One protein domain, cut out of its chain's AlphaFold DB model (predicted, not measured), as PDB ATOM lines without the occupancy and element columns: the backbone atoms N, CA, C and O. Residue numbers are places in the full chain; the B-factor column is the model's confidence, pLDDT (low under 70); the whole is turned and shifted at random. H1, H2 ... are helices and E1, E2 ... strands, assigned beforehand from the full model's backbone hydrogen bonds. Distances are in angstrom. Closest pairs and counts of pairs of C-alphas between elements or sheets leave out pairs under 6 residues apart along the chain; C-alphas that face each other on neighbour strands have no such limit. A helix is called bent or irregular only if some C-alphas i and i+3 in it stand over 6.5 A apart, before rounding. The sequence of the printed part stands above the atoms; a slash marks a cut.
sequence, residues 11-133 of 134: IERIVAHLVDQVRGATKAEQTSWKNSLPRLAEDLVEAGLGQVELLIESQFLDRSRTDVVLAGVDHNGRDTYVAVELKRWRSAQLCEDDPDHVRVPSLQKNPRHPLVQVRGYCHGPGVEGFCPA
ATOM      1  N   ILE A  11     186.844 185.536 193.285       76.38
ATOM      2  CA  ILE A  11     186.711 186.357 192.071       76.38
ATOM      3  C   ILE A  11     185.514 185.897 191.240       76.38
ATOM      4  O   ILE A  11     184.637 186.701 190.945       76.38
ATOM      5  N   GLU A  12     185.417 184.607 190.920       81.75
ATOM      6  CA  GLU A  12     184.301 184.054 190.144       81.75
ATOM      7  C   GLU A  12     182.947 184.305 190.827       81.75
ATOM      8  O   GLU A  12     181.961 184.623 190.161       81.75
ATOM      9  N   ARG A  13     182.890 184.230 192.163       84.50
ATOM     10  CA  ARG A  13     181.671 184.530 192.934       84.50
ATOM     11  C   ARG A  13     181.279 186.002 192.853       84.50
ATOM     12  O   ARG A  13     180.101 186.301 192.658       84.50
ATOM     13  N   ILE A  14     182.242 186.907 193.025       85.94
ATOM     14  CA  ILE A  14     182.009 188.354 192.944       85.94
ATOM     15  C   ILE A  14     181.591 188.726 191.522       85.94
ATOM     16  O   ILE A  14     180.570 189.383 191.345       85.94
ATOM     17  N   VAL A  15     182.310 188.239 190.510       86.19
ATOM     18  CA  VAL A  15     181.977 188.456 189.098       86.19
ATOM     19  C   VAL A  15     180.574 187.946 188.791       86.19
ATOM     20  O   VAL A  15     179.788 188.673 188.191       86.19
ATOM     21  N   ALA A  16     180.216 186.736 189.230       87.19
ATOM     22  CA  ALA A  16     178.877 186.206 189.005       87.19
ATOM     23  C   ALA A  16     177.790 187.097 189.614       87.19
ATOM     24  O   ALA A  16     176.790 187.365 188.948       87.19
ATOM     25  N   HIS A  17     178.012 187.594 190.833       87.81
ATOM     26  CA  HIS A  17     177.094 188.513 191.496       87.81
ATOM     27  C   HIS A  17     176.964 189.856 190.762       87.81
ATOM     28  O   HIS A  17     175.848 190.326 190.560       87.81
ATOM     29  N   LEU A  18     178.082 190.451 190.336       88.19
ATOM     30  CA  LEU A  18     178.094 191.715 189.593       88.19
ATOM     31  C   LEU A  18     177.402 191.571 188.233       88.19
ATOM     32  O   LEU A  18     176.571 192.398 187.867       88.19
ATOM     33  N   VAL A  19     177.682 190.485 187.512       90.38
ATOM     34  CA  VAL A  19     177.063 190.188 186.214       90.38
ATOM     35  C   VAL A  19     175.545 190.028 186.334       90.38
ATOM     36  O   VAL A  19     174.812 190.512 185.474       90.38
ATOM     37  N   ASP A  20     175.053 189.403 187.407       90.50
ATOM     38  CA  ASP A  20     173.609 189.243 187.643       90.50
ATOM     39  C   ASP A  20     172.879 190.575 187.891       90.50
ATOM     40  O   ASP A  20     171.654 190.645 187.768       90.50
ATOM     41  N   GLN A  21     173.613 191.643 188.212       88.25
ATOM     42  CA  GLN A  21     173.065 192.983 188.428       88.25
ATOM     43  C   GLN A  21     173.053 193.850 187.162       88.25
ATOM     44  O   GLN A  21     172.439 194.923 187.167       88.25
ATOM     45  N   VAL A  22     173.680 193.402 186.066       87.56
ATOM     46  CA  VAL A  22     173.724 194.151 184.804       87.56
ATOM     47  C   VAL A  22     172.329 194.195 184.178       87.56
ATOM     48  O   VAL A  22     171.785 193.193 183.701       87.56
ATOM     49  N   ARG A  23     171.715 195.382 184.183       85.81
ATOM     50  CA  ARG A  23     170.369 195.593 183.639       85.81
ATOM     51  C   ARG A  23     170.375 195.493 182.117       85.81
ATOM     52  O   ARG A  23     171.241 196.047 181.456       85.81
ATOM     53  N   GLY A  24     169.357 194.841 181.557       84.50
ATOM     54  CA  GLY A  24     169.182 194.723 180.104       84.50
ATOM     55  C   GLY A  24     170.019 193.624 179.442       84.50
ATOM     56  O   GLY A  24     169.775 193.326 178.276       84.50
ATOM     57  N   ALA A  25     170.926 192.978 180.180       86.88
ATOM     58  CA  ALA A  25     171.674 191.830 179.690       86.88
ATOM     59  C   ALA A  25     170.791 190.578 179.594       86.88
ATOM     60  O   ALA A  25     170.034 190.233 180.507       86.88
ATOM     61  N   THR A  26     170.915 189.860 178.486       89.12
ATOM     62  CA  THR A  26     170.300 188.551 178.282       89.12
ATOM     63  C   THR A  26     171.008 187.478 179.111       89.12
ATOM     64  O   THR A  26     172.182 187.590 179.461       89.12
ATOM     65  N   LYS A  27     170.325 186.354 179.368       89.25
ATOM     66  CA  LYS A  27     170.941 185.195 180.044       89.25
ATOM     67  C   LYS A  27     172.179 184.672 179.309       89.25
ATOM     68  O   LYS A  27     173.095 184.151 179.943       89.25
ATOM     69  N   ALA A  28     172.194 184.786 177.981       86.69
ATOM     70  CA  ALA A  28     173.319 184.370 177.157       86.69
ATOM     71  C   ALA A  28     174.530 185.300 177.346       86.69
ATOM     72  O   ALA A  28     175.630 184.793 177.552       86.69
ATOM     73  N   GLU A  29     174.323 186.622 177.359       87.38
ATOM     74  CA  GLU A  29     175.363 187.619 177.673       87.38
ATOM     75  C   GLU A  29     175.908 187.412 179.090       87.38
ATOM     76  O   GLU A  29     177.108 187.215 179.263       87.38
ATOM     77  N   GLN A  30     175.034 187.298 180.093       91.12
ATOM     78  CA  GLN A  30     175.450 187.046 181.477       91.12
ATOM     79  C   GLN A  30     176.273 185.758 181.603       91.12
ATOM     80  O   GLN A  30     177.330 185.733 182.231       91.12
ATOM     81  N   THR A  31     175.822 184.673 180.967       90.50
ATOM     82  CA  THR A  31     176.580 183.415 180.938       90.50
ATOM     83  C   THR A  31     177.914 183.590 180.214       90.50
ATOM     84  O   THR A  31     178.909 182.982 180.598       90.50
ATOM     85  N   SER A  32     177.967 184.406 179.162       88.44
ATOM     86  CA  SER A  32     179.211 184.738 178.473       88.44
ATOM     87  C   SER A  32     180.199 185.428 179.410       88.44
ATOM     88  O   SER A  32     181.323 184.945 179.560       88.44
ATOM     89  N   TRP A  33     179.770 186.481 180.104       92.69
ATOM     90  CA  TRP A  33     180.620 187.264 181.000       92.69
ATOM     91  C   TRP A  33     181.077 186.486 182.228       92.69
ATOM     92  O   TRP A  33     182.263 186.505 182.539       92.69
ATOM     93  N   LYS A  34     180.194 185.701 182.861       92.06
ATOM     94  CA  LYS A  34     180.567 184.825 183.989       92.06
ATOM     95  C   LYS A  34     181.718 183.874 183.658       92.06
ATOM     96  O   LYS A  34     182.493 183.535 184.540       92.06
ATOM     97  N   ASN A  35     181.833 183.463 182.395       89.69
ATOM     98  CA  ASN A  35     182.886 182.560 181.932       89.69
ATOM     99  C   ASN A  35     184.146 183.274 181.415       89.69
ATOM    100  O   ASN A  35     185.157 182.612 181.204       89.69
ATOM    101  N   SER A  36     184.084 184.575 181.118       90.81
ATOM    102  CA  SER A  36     185.165 185.298 180.424       90.81
ATOM    103  C   SER A  36     185.809 186.386 181.276       90.81
ATOM    104  O   SER A  36     187.030 186.508 181.258       90.81
ATOM    105  N   LEU A  37     185.026 187.123 182.066       92.25
ATOM    106  CA  LEU A  37     185.538 188.190 182.925       92.25
ATOM    107  C   LEU A  37     186.530 187.710 183.995       92.25
ATOM    108  O   LEU A  37     187.516 188.415 184.188       92.25
ATOM    109  N   PRO A  38     186.355 186.545 184.663       91.75
ATOM    110  CA  PRO A  38     187.357 186.072 185.620       91.75
ATOM    111  C   PRO A  38     188.715 185.849 184.955       91.75
ATOM    112  O   PRO A  38     189.732 186.276 185.484       91.75
ATOM    113  N   ARG A  39     188.714 185.278 183.744       90.56
ATOM    114  CA  ARG A  39     189.936 185.027 182.981       90.56
ATOM    115  C   ARG A  39     190.602 186.316 182.504       90.56
ATOM    116  O   ARG A  39     191.808 186.447 182.622       90.56
ATOM    117  N   LEU A  40     189.817 187.290 182.037       91.62
ATOM    118  CA  LEU A  40     190.340 188.619 181.707       91.62
ATOM    119  C   LEU A  40     190.970 189.297 182.937       91.62
ATOM    120  O   LEU A  40     192.026 189.906 182.826       91.62
ATOM    121  N   ALA A  41     190.329 189.196 184.105       91.19
ATOM    122  CA  ALA A  41     190.861 189.759 185.342       91.19
ATOM    123  C   ALA A  41     192.167 189.071 185.770       91.19
ATOM    124  O   ALA A  41     193.103 189.754 186.177       91.19
ATOM    125  N   GLU A  42     192.249 187.744 185.645       91.00
ATOM    126  CA  GLU A  42     193.482 186.979 185.868       91.00
ATOM    127  C   GLU A  42     194.596 187.435 184.919       91.00
ATOM    128  O   GLU A  42     195.662 187.815 185.397       91.00
ATOM    129  N   ASP A  43     194.323 187.511 183.612       93.19
ATOM    130  CA  ASP A  43     195.291 187.964 182.603       93.19
ATOM    131  C   ASP A  43     195.814 189.385 182.917       93.19
ATOM    132  O   ASP A  43     197.010 189.662 182.798       93.19
ATOM    133  N   LEU A  44     194.941 190.296 183.369       93.19
ATOM    134  CA  LEU A  44     195.333 191.650 183.782       93.19
ATOM    135  C   LEU A  44     196.200 191.645 185.044       93.19
ATOM    136  O   LEU A  44     197.197 192.363 185.103       93.19
ATOM    137  N   VAL A  45     195.848 190.847 186.052       93.25
ATOM    138  CA  VAL A  45     196.641 190.725 187.283       93.25
ATOM    139  C   VAL A  45     198.021 190.139 186.981       93.25
ATOM    140  O   VAL A  45     199.021 190.684 187.451       93.25
ATOM    141  N   GLU A  46     198.093 189.085 186.168       93.44
ATOM    142  CA  GLU A  46     199.353 188.470 185.733       93.44
ATOM    143  C   GLU A  46     200.229 189.447 184.939       93.44
ATOM    144  O   GLU A  46     201.451 189.451 185.092       93.44
ATOM    145  N   ALA A  47     199.613 190.338 184.155       94.06
ATOM    146  CA  ALA A  47     200.302 191.412 183.443       94.06
ATOM    147  C   ALA A  47     200.726 192.598 184.339       94.06
ATOM    148  O   ALA A  47     201.325 193.553 183.840       94.06
ATOM    149  N   GLY A  48     200.426 192.578 185.643       94.19
ATOM    150  CA  GLY A  48     200.718 193.687 186.561       94.19
ATOM    151  C   GLY A  48     199.762 194.881 186.429       94.19
ATOM    152  O   GLY A  48     200.105 195.995 186.822       94.19
ATOM    153  N   LEU A  49     198.569 194.655 185.874       94.25
ATOM    154  CA  LEU A  49     197.513 195.643 185.626       94.25
ATOM    155  C   LEU A  49     196.291 195.442 186.541       94.25
ATOM    156  O   LEU A  49     195.189 195.865 186.207       94.25
ATOM    157  N   GLY A  50     196.460 194.811 187.707       91.38
ATOM    158  CA  GLY A  50     195.358 194.498 188.632       91.38
ATOM    159  C   GLY A  50     194.619 195.712 189.218       91.38
ATOM    160  O   GLY A  50     193.553 195.553 189.804       91.38
ATOM    161  N   GLN A  51     195.172 196.917 189.066       91.31
ATOM    162  CA  GLN A  51     194.559 198.192 189.447       91.31
ATOM    163  C   GLN A  51     193.646 198.794 188.368       91.31
ATOM    164  O   GLN A  51     193.001 199.804 188.630       91.31
ATOM    165  N   VAL A  52     193.636 198.236 187.154       94.00
ATOM    166  CA  VAL A  52     192.792 198.720 186.055       94.00
ATOM    167  C   VAL A  52     191.328 198.415 186.363       94.00
ATOM    168  O   VAL A  52     190.975 197.292 186.727       94.00
ATOM    169  N   GLU A  53     190.467 199.414 186.201       92.81
ATOM    170  CA  GLU A  53     189.033 199.282 186.435       92.81
ATOM    171  C   GLU A  53     188.338 198.667 185.215       92.81
ATOM    172  O   GLU A  53     188.643 199.009 184.070       92.81
ATOM    173  N   LEU A  54     187.383 197.763 185.455       92.19
ATOM    174  CA  LEU A  54     186.578 197.122 184.415       92.19
ATOM    175  C   LEU A  54     185.153 197.674 184.453       92.19
ATOM    176  O   LEU A  54     184.399 197.410 185.392       92.19
ATOM    177  N   LEU A  55     184.759 198.378 183.396       90.50
ATOM    178  CA  LEU A  55     183.388 198.826 183.184       90.50
ATOM    179  C   LEU A  55     182.685 197.825 182.266       90.50
ATOM    180  O   LEU A  55     182.896 197.817 181.051       90.50
ATOM    181  N   ILE A  56     181.868 196.959 182.860       89.56
ATOM    182  CA  ILE A  56     181.116 195.922 182.145       89.56
ATOM    183  C   ILE A  56     179.916 196.565 181.454       89.56
ATOM    184  O   ILE A  56     179.205 197.356 182.075       89.56
ATOM    185  N   GLU A  57     179.654 196.160 180.213       88.25
ATOM    186  CA  GLU A  57     178.476 196.571 179.452       88.25
ATOM    187  C   GLU A  57     178.429 198.088 179.201       88.25
ATOM    188  O   GLU A  57     177.504 198.803 179.595       88.25
ATOM    189  N   SER A  58     179.483 198.598 178.564       83.44
ATOM    190  CA  SER A  58     179.652 200.032 178.330       83.44
ATOM    191  C   SER A  58     179.008 200.453 177.011       83.44
ATOM    192  O   SER A  58     179.395 199.979 175.942       83.44
ATOM    193  N   GLN A  59     178.044 201.374 177.084       83.88
ATOM    194  CA  GLN A  59     177.370 201.953 175.922       83.88
ATOM    195  C   GLN A  59     178.008 203.283 175.495       83.88
ATOM    196  O   GLN A  59     178.251 204.162 176.320       83.88
ATOM    197  N   PHE A  60     178.195 203.453 174.186       80.44
ATOM    198  CA  PHE A  60     178.693 204.673 173.554       80.44
ATOM    199  C   PHE A  60     177.555 205.565 173.022       80.44
ATOM    200  O   PHE A  60     176.384 205.176 172.983       80.44
ATOM    201  N   LEU A  61     177.901 206.782 172.585       75.25
ATOM    202  CA  LEU A  61     176.943 207.794 172.107       75.25
ATOM    203  C   LEU A  61     176.140 207.351 170.874       75.25
ATOM    204  O   LEU A  61     174.970 207.707 170.734       75.25
ATOM    205  N   ASP A  62     176.737 206.543 170.002       76.69
ATOM    206  CA  ASP A  62     176.085 205.954 168.826       76.69
ATOM    207  C   ASP A  62     175.224 204.719 169.165       76.69
ATOM    208  O   ASP A  62     174.736 204.025 168.272       76.69
ATOM    209  N   ARG A  63     175.006 204.461 170.464       79.56
ATOM    210  CA  ARG A  63     174.318 203.295 171.042       79.56
ATOM    211  C   ARG A  63     175.030 201.964 170.826       79.56
ATOM    212  O   ARG A  63     174.483 200.944 171.261       79.56
ATOM    213  N   SER A  64     176.210 201.955 170.204       80.81
ATOM    214  CA  SER A  64     177.065 200.774 170.204       80.81
ATOM    215  C   SER A  64     177.481 200.440 171.639       80.81
ATOM    216  O   SER A  64     177.393 201.271 172.548       80.81
ATOM    217  N   ARG A  65     177.839 199.180 171.867       85.38
ATOM    218  CA  ARG A  65     178.135 198.628 173.189       85.38
ATOM    219  C   ARG A  65     179.355 197.736 173.072       85.38
ATOM    220  O   ARG A  65     179.421 196.970 172.116       85.38
ATOM    221  N   THR A  66     180.260 197.821 174.039       87.62
ATOM    222  CA  THR A  66     181.377 196.880 174.194       87.62
ATOM    223  C   THR A  66     181.204 196.099 175.489       87.62
ATOM    224  O   THR A  66     180.672 196.624 176.472       87.62
ATOM    225  N   ASP A  67     181.681 194.855 175.504       89.44
ATOM    226  CA  ASP A  67     181.571 193.987 176.681       89.44
ATOM    227  C   ASP A  67     182.268 194.590 177.908       89.44
ATOM    228  O   ASP A  67     181.717 194.567 179.008       89.44
ATOM    229  N   VAL A  68     183.478 195.131 177.722       91.38
ATOM    230  CA  VAL A  68     184.281 195.744 178.786       91.38
ATOM    231  C   VAL A  68     184.983 196.996 178.267       91.38
ATOM    232  O   VAL A  68     185.524 196.998 177.163       91.38
ATOM    233  N   VAL A  69     185.030 198.046 179.084       91.00
ATOM    234  CA  VAL A  69     186.034 199.112 178.970       91.00
ATOM    235  C   VAL A  69     187.009 198.976 180.129       91.00
ATOM    236  O   VAL A  69     186.597 198.937 181.286       91.00
ATOM    237  N   LEU A  70     188.294 198.896 179.805       93.38
ATOM    238  CA  LEU A  70     189.382 199.011 180.764       93.38
ATOM    239  C   LEU A  70     189.699 200.491 180.949       93.38
ATOM    240  O   LEU A  70     189.995 201.168 179.964       93.38
ATOM    241  N   ALA A  71     189.637 200.978 182.183       93.06
ATOM    242  CA  ALA A  71     189.961 202.354 182.536       93.06
ATOM    243  C   ALA A  71     191.157 202.386 183.492       93.06
ATOM    244  O   ALA A  71     191.205 201.665 184.490       93.06
ATOM    245  N   GLY A  72     192.142 203.220 183.177       92.81
ATOM    246  CA  GLY A  72     193.330 203.381 184.002       92.81
ATOM    247  C   GLY A  72     194.180 204.560 183.557       92.81
ATOM    248  O   GLY A  72     193.740 205.407 182.785       92.81
ATOM    249  N   VAL A  73     195.417 204.595 184.041       91.44
ATOM    250  CA  VAL A  73     196.378 205.663 183.752       91.44
ATOM    251  C   VAL A  73     197.586 205.061 183.037       91.44
ATOM    252  O   VAL A  73     198.126 204.048 183.487       91.44
ATOM    253  N   ASP A  74     198.003 205.657 181.916       89.25
ATOM    254  CA  ASP A  74     199.186 205.205 181.178       89.25
ATOM    255  C   ASP A  74     200.504 205.583 181.878       89.25
ATOM    256  O   ASP A  74     200.553 206.296 182.880       89.25
ATOM    257  N   HIS A  75     201.618 205.126 181.308       89.25
ATOM    258  CA  HIS A  75     202.966 205.428 181.798       89.25
ATOM    259  C   HIS A  75     203.324 206.927 181.793       89.25
ATOM    260  O   HIS A  75     204.301 207.312 182.433       89.25
ATOM    261  N   ASN A  76     202.562 207.769 181.086       93.06
ATOM    262  CA  ASN A  76     202.739 209.222 181.043       93.06
ATOM    263  C   ASN A  76     201.793 209.958 182.004       93.06
ATOM    264  O   ASN A  76     201.770 211.189 181.999       93.06
ATOM    265  N   GLY A  77     201.007 209.240 182.809       91.69
ATOM    266  CA  GLY A  77     200.056 209.843 183.739       91.69
ATOM    267  C   GLY A  77     198.745 210.293 183.090       91.69
ATOM    268  O   GLY A  77     198.056 211.128 183.670       91.69
ATOM    269  N   ARG A  78     198.400 209.795 181.893       92.62
ATOM    270  CA  ARG A  78     197.166 210.169 181.185       92.62
ATOM    271  C   ARG A  78     196.077 209.126 181.384       92.62
ATOM    272  O   ARG A  78     196.334 207.932 181.205       92.62
ATOM    273  N   ASP A  79     194.861 209.590 181.650       91.25
ATOM    274  CA  ASP A  79     193.668 208.745 181.628       91.25
ATOM    275  C   ASP A  79     193.564 208.049 180.268       91.25
ATOM    276  O   ASP A  79     193.629 208.684 179.211       91.25
ATOM    277  N   THR A  80     193.483 206.724 180.299       89.19
ATOM    278  CA  THR A  80     193.535 205.866 179.118       89.19
ATOM    279  C   THR A  80     192.450 204.811 179.206       89.19
ATOM    280  O   THR A  80     192.279 204.155 180.236       89.19
ATOM    281  N   TYR A  81     191.749 204.632 178.088       88.25
ATOM    282  CA  TYR A  81     190.627 203.715 177.981       88.25
ATOM    283  C   TYR A  81     190.867 202.713 176.853       88.25
ATOM    284  O   TYR A  81     191.308 203.074 175.758       88.25
ATOM    285  N   VAL A  82     190.571 201.441 177.108       88.94
ATOM    286  CA  VAL A  82     190.671 200.370 176.106       88.94
ATOM    287  C   VAL A  82     189.343 199.631 176.045       88.94
ATOM    288  O   VAL A  82     188.891 199.066 177.038       88.94
ATOM    289  N   ALA A  83     188.712 199.629 174.871       86.81
ATOM    290  CA  ALA A  83     187.511 198.841 174.622       86.81
ATOM    291  C   ALA A  83     187.900 197.387 174.330       86.81
ATOM    292  O   ALA A  83     188.745 197.122 173.473       86.81
ATOM    293  N   VAL A  84     187.264 196.453 175.028       88.56
ATOM    294  CA  VAL A  84     187.481 195.014 174.883       88.56
ATOM    295  C   VAL A  84     186.156 194.353 174.516       88.56
ATOM    296  O   VAL A  84     185.178 194.411 175.264       88.56
ATOM    297  N   GLU A  85     186.150 193.704 173.356       87.75
ATOM    298  CA  GLU A  85     185.048 192.881 172.859       87.75
ATOM    299  C   GLU A  85     185.415 191.403 173.058       87.75
ATOM    300  O   GLU A  85     186.400 190.911 172.499       87.75
ATOM    301  N   LEU A  86     184.623 190.667 173.836       88.75
ATOM    302  CA  LEU A  86     184.903 189.281 174.188       88.75
ATOM    303  C   LEU A  86     184.210 188.328 173.214       88.75
ATOM    304  O   LEU A  86     182.985 188.223 173.144       88.75
ATOM    305  N   LYS A  87     185.004 187.536 172.487       85.69
ATOM    306  CA  LYS A  87     184.487 186.461 171.629       85.69
ATOM    307  C   LYS A  87     184.763 185.099 172.239       85.69
ATOM    308  O   LYS A  87     185.888 184.743 172.560       85.69
ATOM    309  N   ARG A  88     183.710 184.288 172.339       79.12
ATOM    310  CA  ARG A  88     183.786 182.906 172.838       79.12
ATOM    311  C   ARG A  88     183.924 181.856 171.734       79.12
ATOM    312  O   ARG A  88     183.743 180.665 171.989       79.12
ATOM    313  N   TRP A  89     184.194 182.270 170.502       87.44
ATOM    314  CA  TRP A  89     184.350 181.343 169.384       87.44
ATOM    315  C   TRP A  89     185.757 180.764 169.385       87.44
ATOM    316  O   TRP A  89     186.733 181.481 169.567       87.44
ATOM    317  N   ARG A  90     185.856 179.454 169.162       85.44
ATOM    318  CA  ARG A  90     187.152 178.773 169.040       85.44
ATOM    319  C   ARG A  90     187.757 178.901 167.645       85.44
ATOM    320  O   ARG A  90     188.950 178.685 167.478       85.44
ATOM    321  N   SER A  91     186.932 179.203 166.650       88.88
ATOM    322  CA  SER A  91     187.345 179.388 165.266       88.88
ATOM    323  C   SER A  91     186.357 180.288 164.531       88.88
ATOM    324  O   SER A  91     185.167 180.333 164.857       88.88
ATOM    325  N   ALA A  92     186.872 181.000 163.536       92.25
ATOM    326  CA  ALA A  92     186.109 181.814 162.608       92.25
ATOM    327  C   ALA A  92     186.824 181.807 161.250       92.25
ATOM    328  O   ALA A  92     188.048 181.697 161.193       92.25
ATOM    329  N   GLN A  93     186.061 181.902 160.167       93.62
ATOM    330  CA  GLN A  93     186.570 182.042 158.803       93.62
ATOM    331  C   GLN A  93     185.980 183.309 158.197       93.62
ATOM    332  O   GLN A  93     184.817 183.616 158.451       93.62
ATOM    333  N   LEU A  94     186.759 184.052 157.413       93.00
ATOM    334  CA  LEU A  94     186.237 185.221 156.710       93.00
ATOM    335  C   LEU A  94     185.151 184.786 155.715       93.00
ATOM    336  O   LEU A  94     185.281 183.744 155.070       93.00
ATOM    337  N   CYS A  95     184.076 185.562 155.600       91.12
ATOM    338  CA  CYS A  95     183.113 185.375 154.522       91.12
ATOM    339  C   CYS A  95     183.676 186.005 153.240       91.12
ATOM    340  O   CYS A  95     183.923 187.206 153.212       91.12
ATOM    341  N   GLU A  96     183.875 185.212 152.184       86.44
ATOM    342  CA  GLU A  96     184.489 185.692 150.932       86.44
ATOM    343  C   GLU A  96     183.678 186.815 150.268       86.44
ATOM    344  O   GLU A  96     184.250 187.801 149.810       86.44
ATOM    345  N   ASP A  97     182.349 186.702 150.288       90.88
ATOM    346  CA  ASP A  97     181.440 187.678 149.672       90.88
ATOM    347  C   ASP A  97     181.117 188.884 150.580       90.88
ATOM    348  O   ASP A  97     180.475 189.836 150.140       90.88
ATOM    349  N   ASP A  98     181.522 188.844 151.856       91.56
ATOM    350  CA  ASP A  98     181.199 189.861 152.865       91.56
ATOM    351  C   ASP A  98     182.320 189.948 153.923       91.56
ATOM    352  O   ASP A  98     182.240 189.304 154.975       91.56
ATOM    353  N   PRO A  99     183.382 190.735 153.667       88.31
ATOM    354  CA  PRO A  99     184.557 190.795 154.536       88.31
ATOM    355  C   PRO A  99     184.277 191.436 155.904       88.31
ATOM    356  O   PRO A  99     185.103 191.328 156.813       88.31
ATOM    357  N   ASP A 100     183.115 192.073 156.081       92.94
ATOM    358  CA  ASP A 100     182.700 192.635 157.364       92.94
ATOM    359  C   ASP A 100     182.114 191.578 158.308       92.94
ATOM    360  O   ASP A 100     181.850 191.872 159.480       92.94
ATOM    361  N   HIS A 101     181.942 190.343 157.833       94.06
ATOM    362  CA  HIS A 101     181.383 189.231 158.587       94.06
ATOM    363  C   HIS A 101     182.301 188.011 158.577       94.06
ATOM    364  O   HIS A 101     183.137 187.796 157.698       94.06
ATOM    365  N   VAL A 102     182.121 187.170 159.592       94.56
ATOM    366  CA  VAL A 102     182.828 185.896 159.710       94.56
ATOM    367  C   VAL A 102     181.839 184.749 159.825       94.56
ATOM    368  O   VAL A 102     180.776 184.872 160.430       94.56
ATOM    369  N   ARG A 103     182.202 183.598 159.270       94.31
ATOM    370  CA  ARG A 103     181.512 182.333 159.487       94.31
ATOM    371  C   ARG A 103     182.065 181.680 160.745       94.31
ATOM    372  O   ARG A 103     183.263 181.424 160.854       94.31
ATOM    373  N   VAL A 104     181.174 181.359 161.676       93.00
ATOM    374  CA  VAL A 104     181.509 180.677 162.930       93.00
ATOM    375  C   VAL A 104     180.745 179.355 162.966       93.00
ATOM    376  O   VAL A 104     179.517 179.393 162.998       93.00
ATOM    377  N   PRO A 105     181.417 178.187 163.001       91.44
ATOM    378  CA  PRO A 105     180.737 176.889 162.919       91.44
ATOM    379  C   PRO A 105     179.657 176.663 163.986       91.44
ATOM    380  O   PRO A 105     178.683 175.959 163.744       91.44
ATOM    381  N   SER A 106     179.817 177.261 165.169       87.94
ATOM    382  CA  SER A 106     178.878 177.131 166.287       87.94
ATOM    383  C   SER A 106     177.686 178.096 166.236       87.94
ATOM    384  O   SER A 106     176.869 178.071 167.153       87.94
ATOM    385  N   LEU A 107     177.589 178.979 165.234       86.81
ATOM    386  CA  LEU A 107     176.517 179.970 165.110       86.81
ATOM    387  C   LEU A 107     175.717 179.776 163.820       86.81
ATOM    388  O   LEU A 107     176.266 179.494 162.763       86.81
ATOM    389  N   GLN A 108     174.401 179.984 163.904       86.62
ATOM    390  CA  GLN A 108     173.514 179.903 162.736       86.62
ATOM    391  C   GLN A 108     173.623 181.115 161.801       86.62
ATOM    392  O   GLN A 108     173.342 181.002 160.614       86.62
ATOM    393  N   LYS A 109     173.990 182.283 162.336       89.44
ATOM    394  CA  LYS A 109     174.176 183.522 161.571       89.44
ATOM    395  C   LYS A 109     175.653 183.880 161.547       89.44
ATOM    396  O   LYS A 109     176.338 183.635 162.537       89.44
ATOM    397  N   ASN A 110     176.097 184.509 160.461       92.00
ATOM    398  CA  ASN A 110     177.435 185.081 160.366       92.00
ATOM    399  C   ASN A 110     177.470 186.382 161.182       92.00
ATOM    400  O   ASN A 110     176.774 187.333 160.819       92.00
ATOM    401  N   PRO A 111     178.189 186.438 162.312       91.06
ATOM    402  CA  PRO A 111     178.357 187.680 163.055       91.06
ATOM    403  C   PRO A 111     179.312 188.636 162.332       91.06
ATOM    404  O   PRO A 111     180.115 188.218 161.493       91.06
ATOM    405  N   ARG A 112     179.265 189.921 162.705       90.31
ATOM    406  CA  ARG A 112     180.278 190.892 162.276       90.31
ATOM    407  C   ARG A 112     181.670 190.456 162.725       90.31
ATOM    408  O   ARG A 112     181.846 189.888 163.805       90.31
ATOM    409  N   HIS A 113     182.655 190.768 161.897       88.69
ATOM    410  CA  HIS A 113     184.058 190.571 162.197       88.69
ATOM    411  C   HIS A 113     184.439 191.391 163.449       88.69
ATOM    412  O   HIS A 113     184.142 192.588 163.495       88.69
ATOM    413  N   PRO A 114     185.137 190.812 164.447       84.00
ATOM    414  CA  PRO A 114     185.463 191.517 165.693       84.00
ATOM    415  C   PRO A 114     186.211 192.839 165.469       84.00
ATOM    416  O   PRO A 114     185.833 193.863 166.024       84.00
ATOM    417  N   LEU A 115     187.200 192.854 164.566       84.00
ATOM    418  CA  LEU A 115     187.920 194.083 164.197       84.00
ATOM    419  C   LEU A 115     187.003 195.174 163.617       84.00
ATOM    420  O   LEU A 115     187.240 196.355 163.848       84.00
ATOM    421  N   VAL A 116     185.957 194.799 162.877       86.44
ATOM    422  CA  VAL A 116     184.993 195.761 162.325       86.44
ATOM    423  C   VAL A 116     184.133 196.353 163.439       86.44
ATOM    424  O   VAL A 116     183.856 197.548 163.411       86.44
ATOM    425  N   GLN A 117     183.760 195.555 164.445       81.88
ATOM    426  CA  GLN A 117     183.070 196.066 165.634       81.88
ATOM    427  C   GLN A 117     183.958 197.045 166.415       81.88
ATOM    428  O   GLN A 117     183.538 198.171 166.662       81.88
ATOM    429  N   VAL A 118     185.206 196.662 166.712       79.56
ATOM    430  CA  VAL A 118     186.153 197.497 167.474       79.56
ATOM    431  C   VAL A 118     186.482 198.800 166.744       79.56
ATOM    432  O   VAL A 118     186.506 199.864 167.359       79.56
ATOM    433  N   ARG A 119     186.667 198.761 165.418       79.69
ATOM    434  CA  ARG A 119     186.873 199.976 164.612       79.69
ATOM    435  C   ARG A 119     185.707 200.955 164.716       79.69
ATOM    436  O   ARG A 119     185.946 202.157 164.623       79.69
ATOM    437  N   GLY A 120     184.485 200.465 164.921       76.56
ATOM    438  CA  GLY A 120     183.320 201.313 165.168       76.56
ATOM    439  C   GLY A 120     183.503 202.213 166.392       76.56
ATOM    440  O   GLY A 120     183.132 203.381 166.340       76.56
ATOM    441  N   TYR A 121     184.168 201.717 167.440       74.19
ATOM    442  CA  TYR A 121     184.368 202.461 168.687       74.19
ATOM    443  C   TYR A 121     185.389 203.602 168.558       74.19
ATOM    444  O   TYR A 121     185.277 204.592 169.264       74.19
ATOM    445  N   CYS A 122     186.376 203.508 167.661       67.06
ATOM    446  CA  CYS A 122     187.478 204.483 167.593       67.06
ATOM    447  C   CYS A 122     187.216 205.703 166.692       67.06
ATOM    448  O   CYS A 122     188.034 206.617 166.665       67.06
ATOM    449  N   HIS A 123     186.119 205.723 165.928       63.59
ATOM    450  CA  HIS A 123     185.862 206.768 164.921       63.59
ATOM    451  C   HIS A 123     184.589 207.588 165.201       63.59
ATOM    452  O   HIS A 123     184.185 208.402 164.369       63.59
ATOM    453  N   GLY A 124     183.944 207.377 166.352       55.97
ATOM    454  CA  GLY A 124     182.751 208.116 166.765       55.97
ATOM    455  C   GLY A 124     183.061 209.484 167.396       55.97
ATOM    456  O   GLY A 124     184.171 209.721 167.867       55.97
ATOM    457  N   PRO A 125     182.095 210.416 167.449       48.81
ATOM    458  CA  PRO A 125     182.238 211.632 168.247       48.81
ATOM    459  C   PRO A 125     182.395 211.284 169.740       48.81
ATOM    460  O   PRO A 125     181.646 210.459 170.256       48.81
ATOM    461  N   GLY A 126     183.345 211.921 170.438       52.69
ATOM    462  CA  GLY A 126     183.553 211.757 171.888       52.69
ATOM    463  C   GLY A 126     184.491 210.620 172.321       52.69
ATOM    464  O   GLY A 126     184.440 210.218 173.476       52.69
ATOM    465  N   VAL A 127     185.334 210.100 171.420       53.31
ATOM    466  CA  VAL A 127     186.217 208.934 171.667       53.31
ATOM    467  C   VAL A 127     187.695 209.309 171.871       53.31
ATOM    468  O   VAL A 127     188.589 208.481 171.693       53.31
ATOM    469  N   GLU A 128     187.975 210.560 172.251       51.78
ATOM    470  CA  GLU A 128     189.327 210.995 172.624       51.78
ATOM    471  C   GLU A 128     189.836 210.152 173.809       51.78
ATOM    472  O   GLU A 128     189.212 210.115 174.865       51.78
ATOM    473  N   GLY A 129     190.953 209.441 173.620       54.31
ATOM    474  CA  GLY A 129     191.572 208.599 174.656       54.31
ATOM    475  C   GLY A 129     191.332 207.088 174.532       54.31
ATOM    476  O   GLY A 129     191.902 206.335 175.322       54.31
ATOM    477  N   PHE A 130     190.557 206.621 173.542       59.41
ATOM    478  CA  PHE A 130     190.416 205.186 173.271       59.41
ATOM    479  C   PHE A 130     191.550 204.651 172.392       59.41
ATOM    480  O   PHE A 130     191.667 205.001 171.217       59.41
ATOM    481  N   CYS A 131     192.364 203.755 172.952       54.88
ATOM    482  CA  CYS A 131     193.348 202.991 172.190       54.88
ATOM    483  C   CYS A 131     192.712 201.662 171.743       54.88
ATOM    484  O   CYS A 131     192.277 200.894 172.609       54.88
ATOM    485  N   PRO A 132     192.625 201.350 170.436       53.19
ATOM    486  CA  PRO A 132     192.288 199.997 170.019       53.19
ATOM    487  C   PRO A 132     193.401 199.064 170.506       53.19
ATOM    488  O   PRO A 132     194.570 199.290 170.196       53.19
ATOM    489  N   ALA A 133     193.048 198.048 171.296       48.41
ATOM    490  CA  ALA A 133     193.992 197.001 171.672       48.41
ATOM    491  C   ALA A 133     194.610 196.409 170.390       48.41
ATOM    492  O   ALA A 133     193.874 196.051 169.467       48.41
TER     493      ALA A 133
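AT A GLANCE: This is residues 11 to 133 of the 134 residues of an uncharacterized protein of Planomonospora venezuelensis (UniProt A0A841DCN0). A strongly twisted sheet of three strands, E1, E2 and E3, is grazed on one side by the bent helix H2, which pairs with H1 as a helical hairpin, and on another side by H3. A small separate hairpin, E4 and E5, lies off at one end, with H3 between it and the sheet. The printed part has 123 residues, in the order H1 H2 E1 E2 E3 E4 E5 H3; the class is mixed, and both sheets are antiparallel. The whole is compact, with a radius of gyration of the C-alphas of 15.5 A and spans of 45 by 34 by 28 A.

IN THESE COORDINATES: H1, residues 11 to 20, begins at C-alpha (186.711, 186.357, 192.071) and is 14.1 A long. H2, residues 27 to 46, is one helix by its hydrogen bonds but bent, with C-alphas 35 and 38 6.8 A apart; its arms are H2a, residues 27 to 35, 12.4 A, and H2b, residues 38 to 46, 12.2 A. E1 is residues 53 to 59, 15.9 A; E2 is 65 to 73, 22.2 A, and bends by 62 degrees at residue 68; E3 is 79 to 84, 16.5 A. E4 is 93 to 95, 6.4 A, and E5 is 98 to 103, 10.0 A. H3, residues 114 to 122, 13.3 A, ends at C-alpha (187.478, 204.483, 167.593).

HOW THE PARTS SIT: H1 and H2a touch, closest at the C-alphas of Ala 16 and Lys 34, 5.5 A, at a shallow tilt of 17 degrees, opposite ways. E1, E2 and E3 form a meander, each strand the antiparallel neighbour of the one before: N 55 and O 69 are 2.9 A apart, N 70 and O 82 2.8 A. In E4 and E5, N 103 and O 93 are 2.7 A apart. The closest C-alphas of H3 and E3 are those of Ala 83 and Val 118, 7.4 A; of H3 and E5, Asp 100 and Val 116, 6.3 A. Every O i to N i+4 pair is within hydrogen-bond range in H1, H2a and H2b, and 3 of 5 in H3.

THE WHOLE: The C-alphas of Asn 76 and Gln 108, the two farthest apart, are 45.3 A apart. The printed part has no cut and no long link. Residues 122 to 133, of which 122 belongs to H3, have pLDDT under 70.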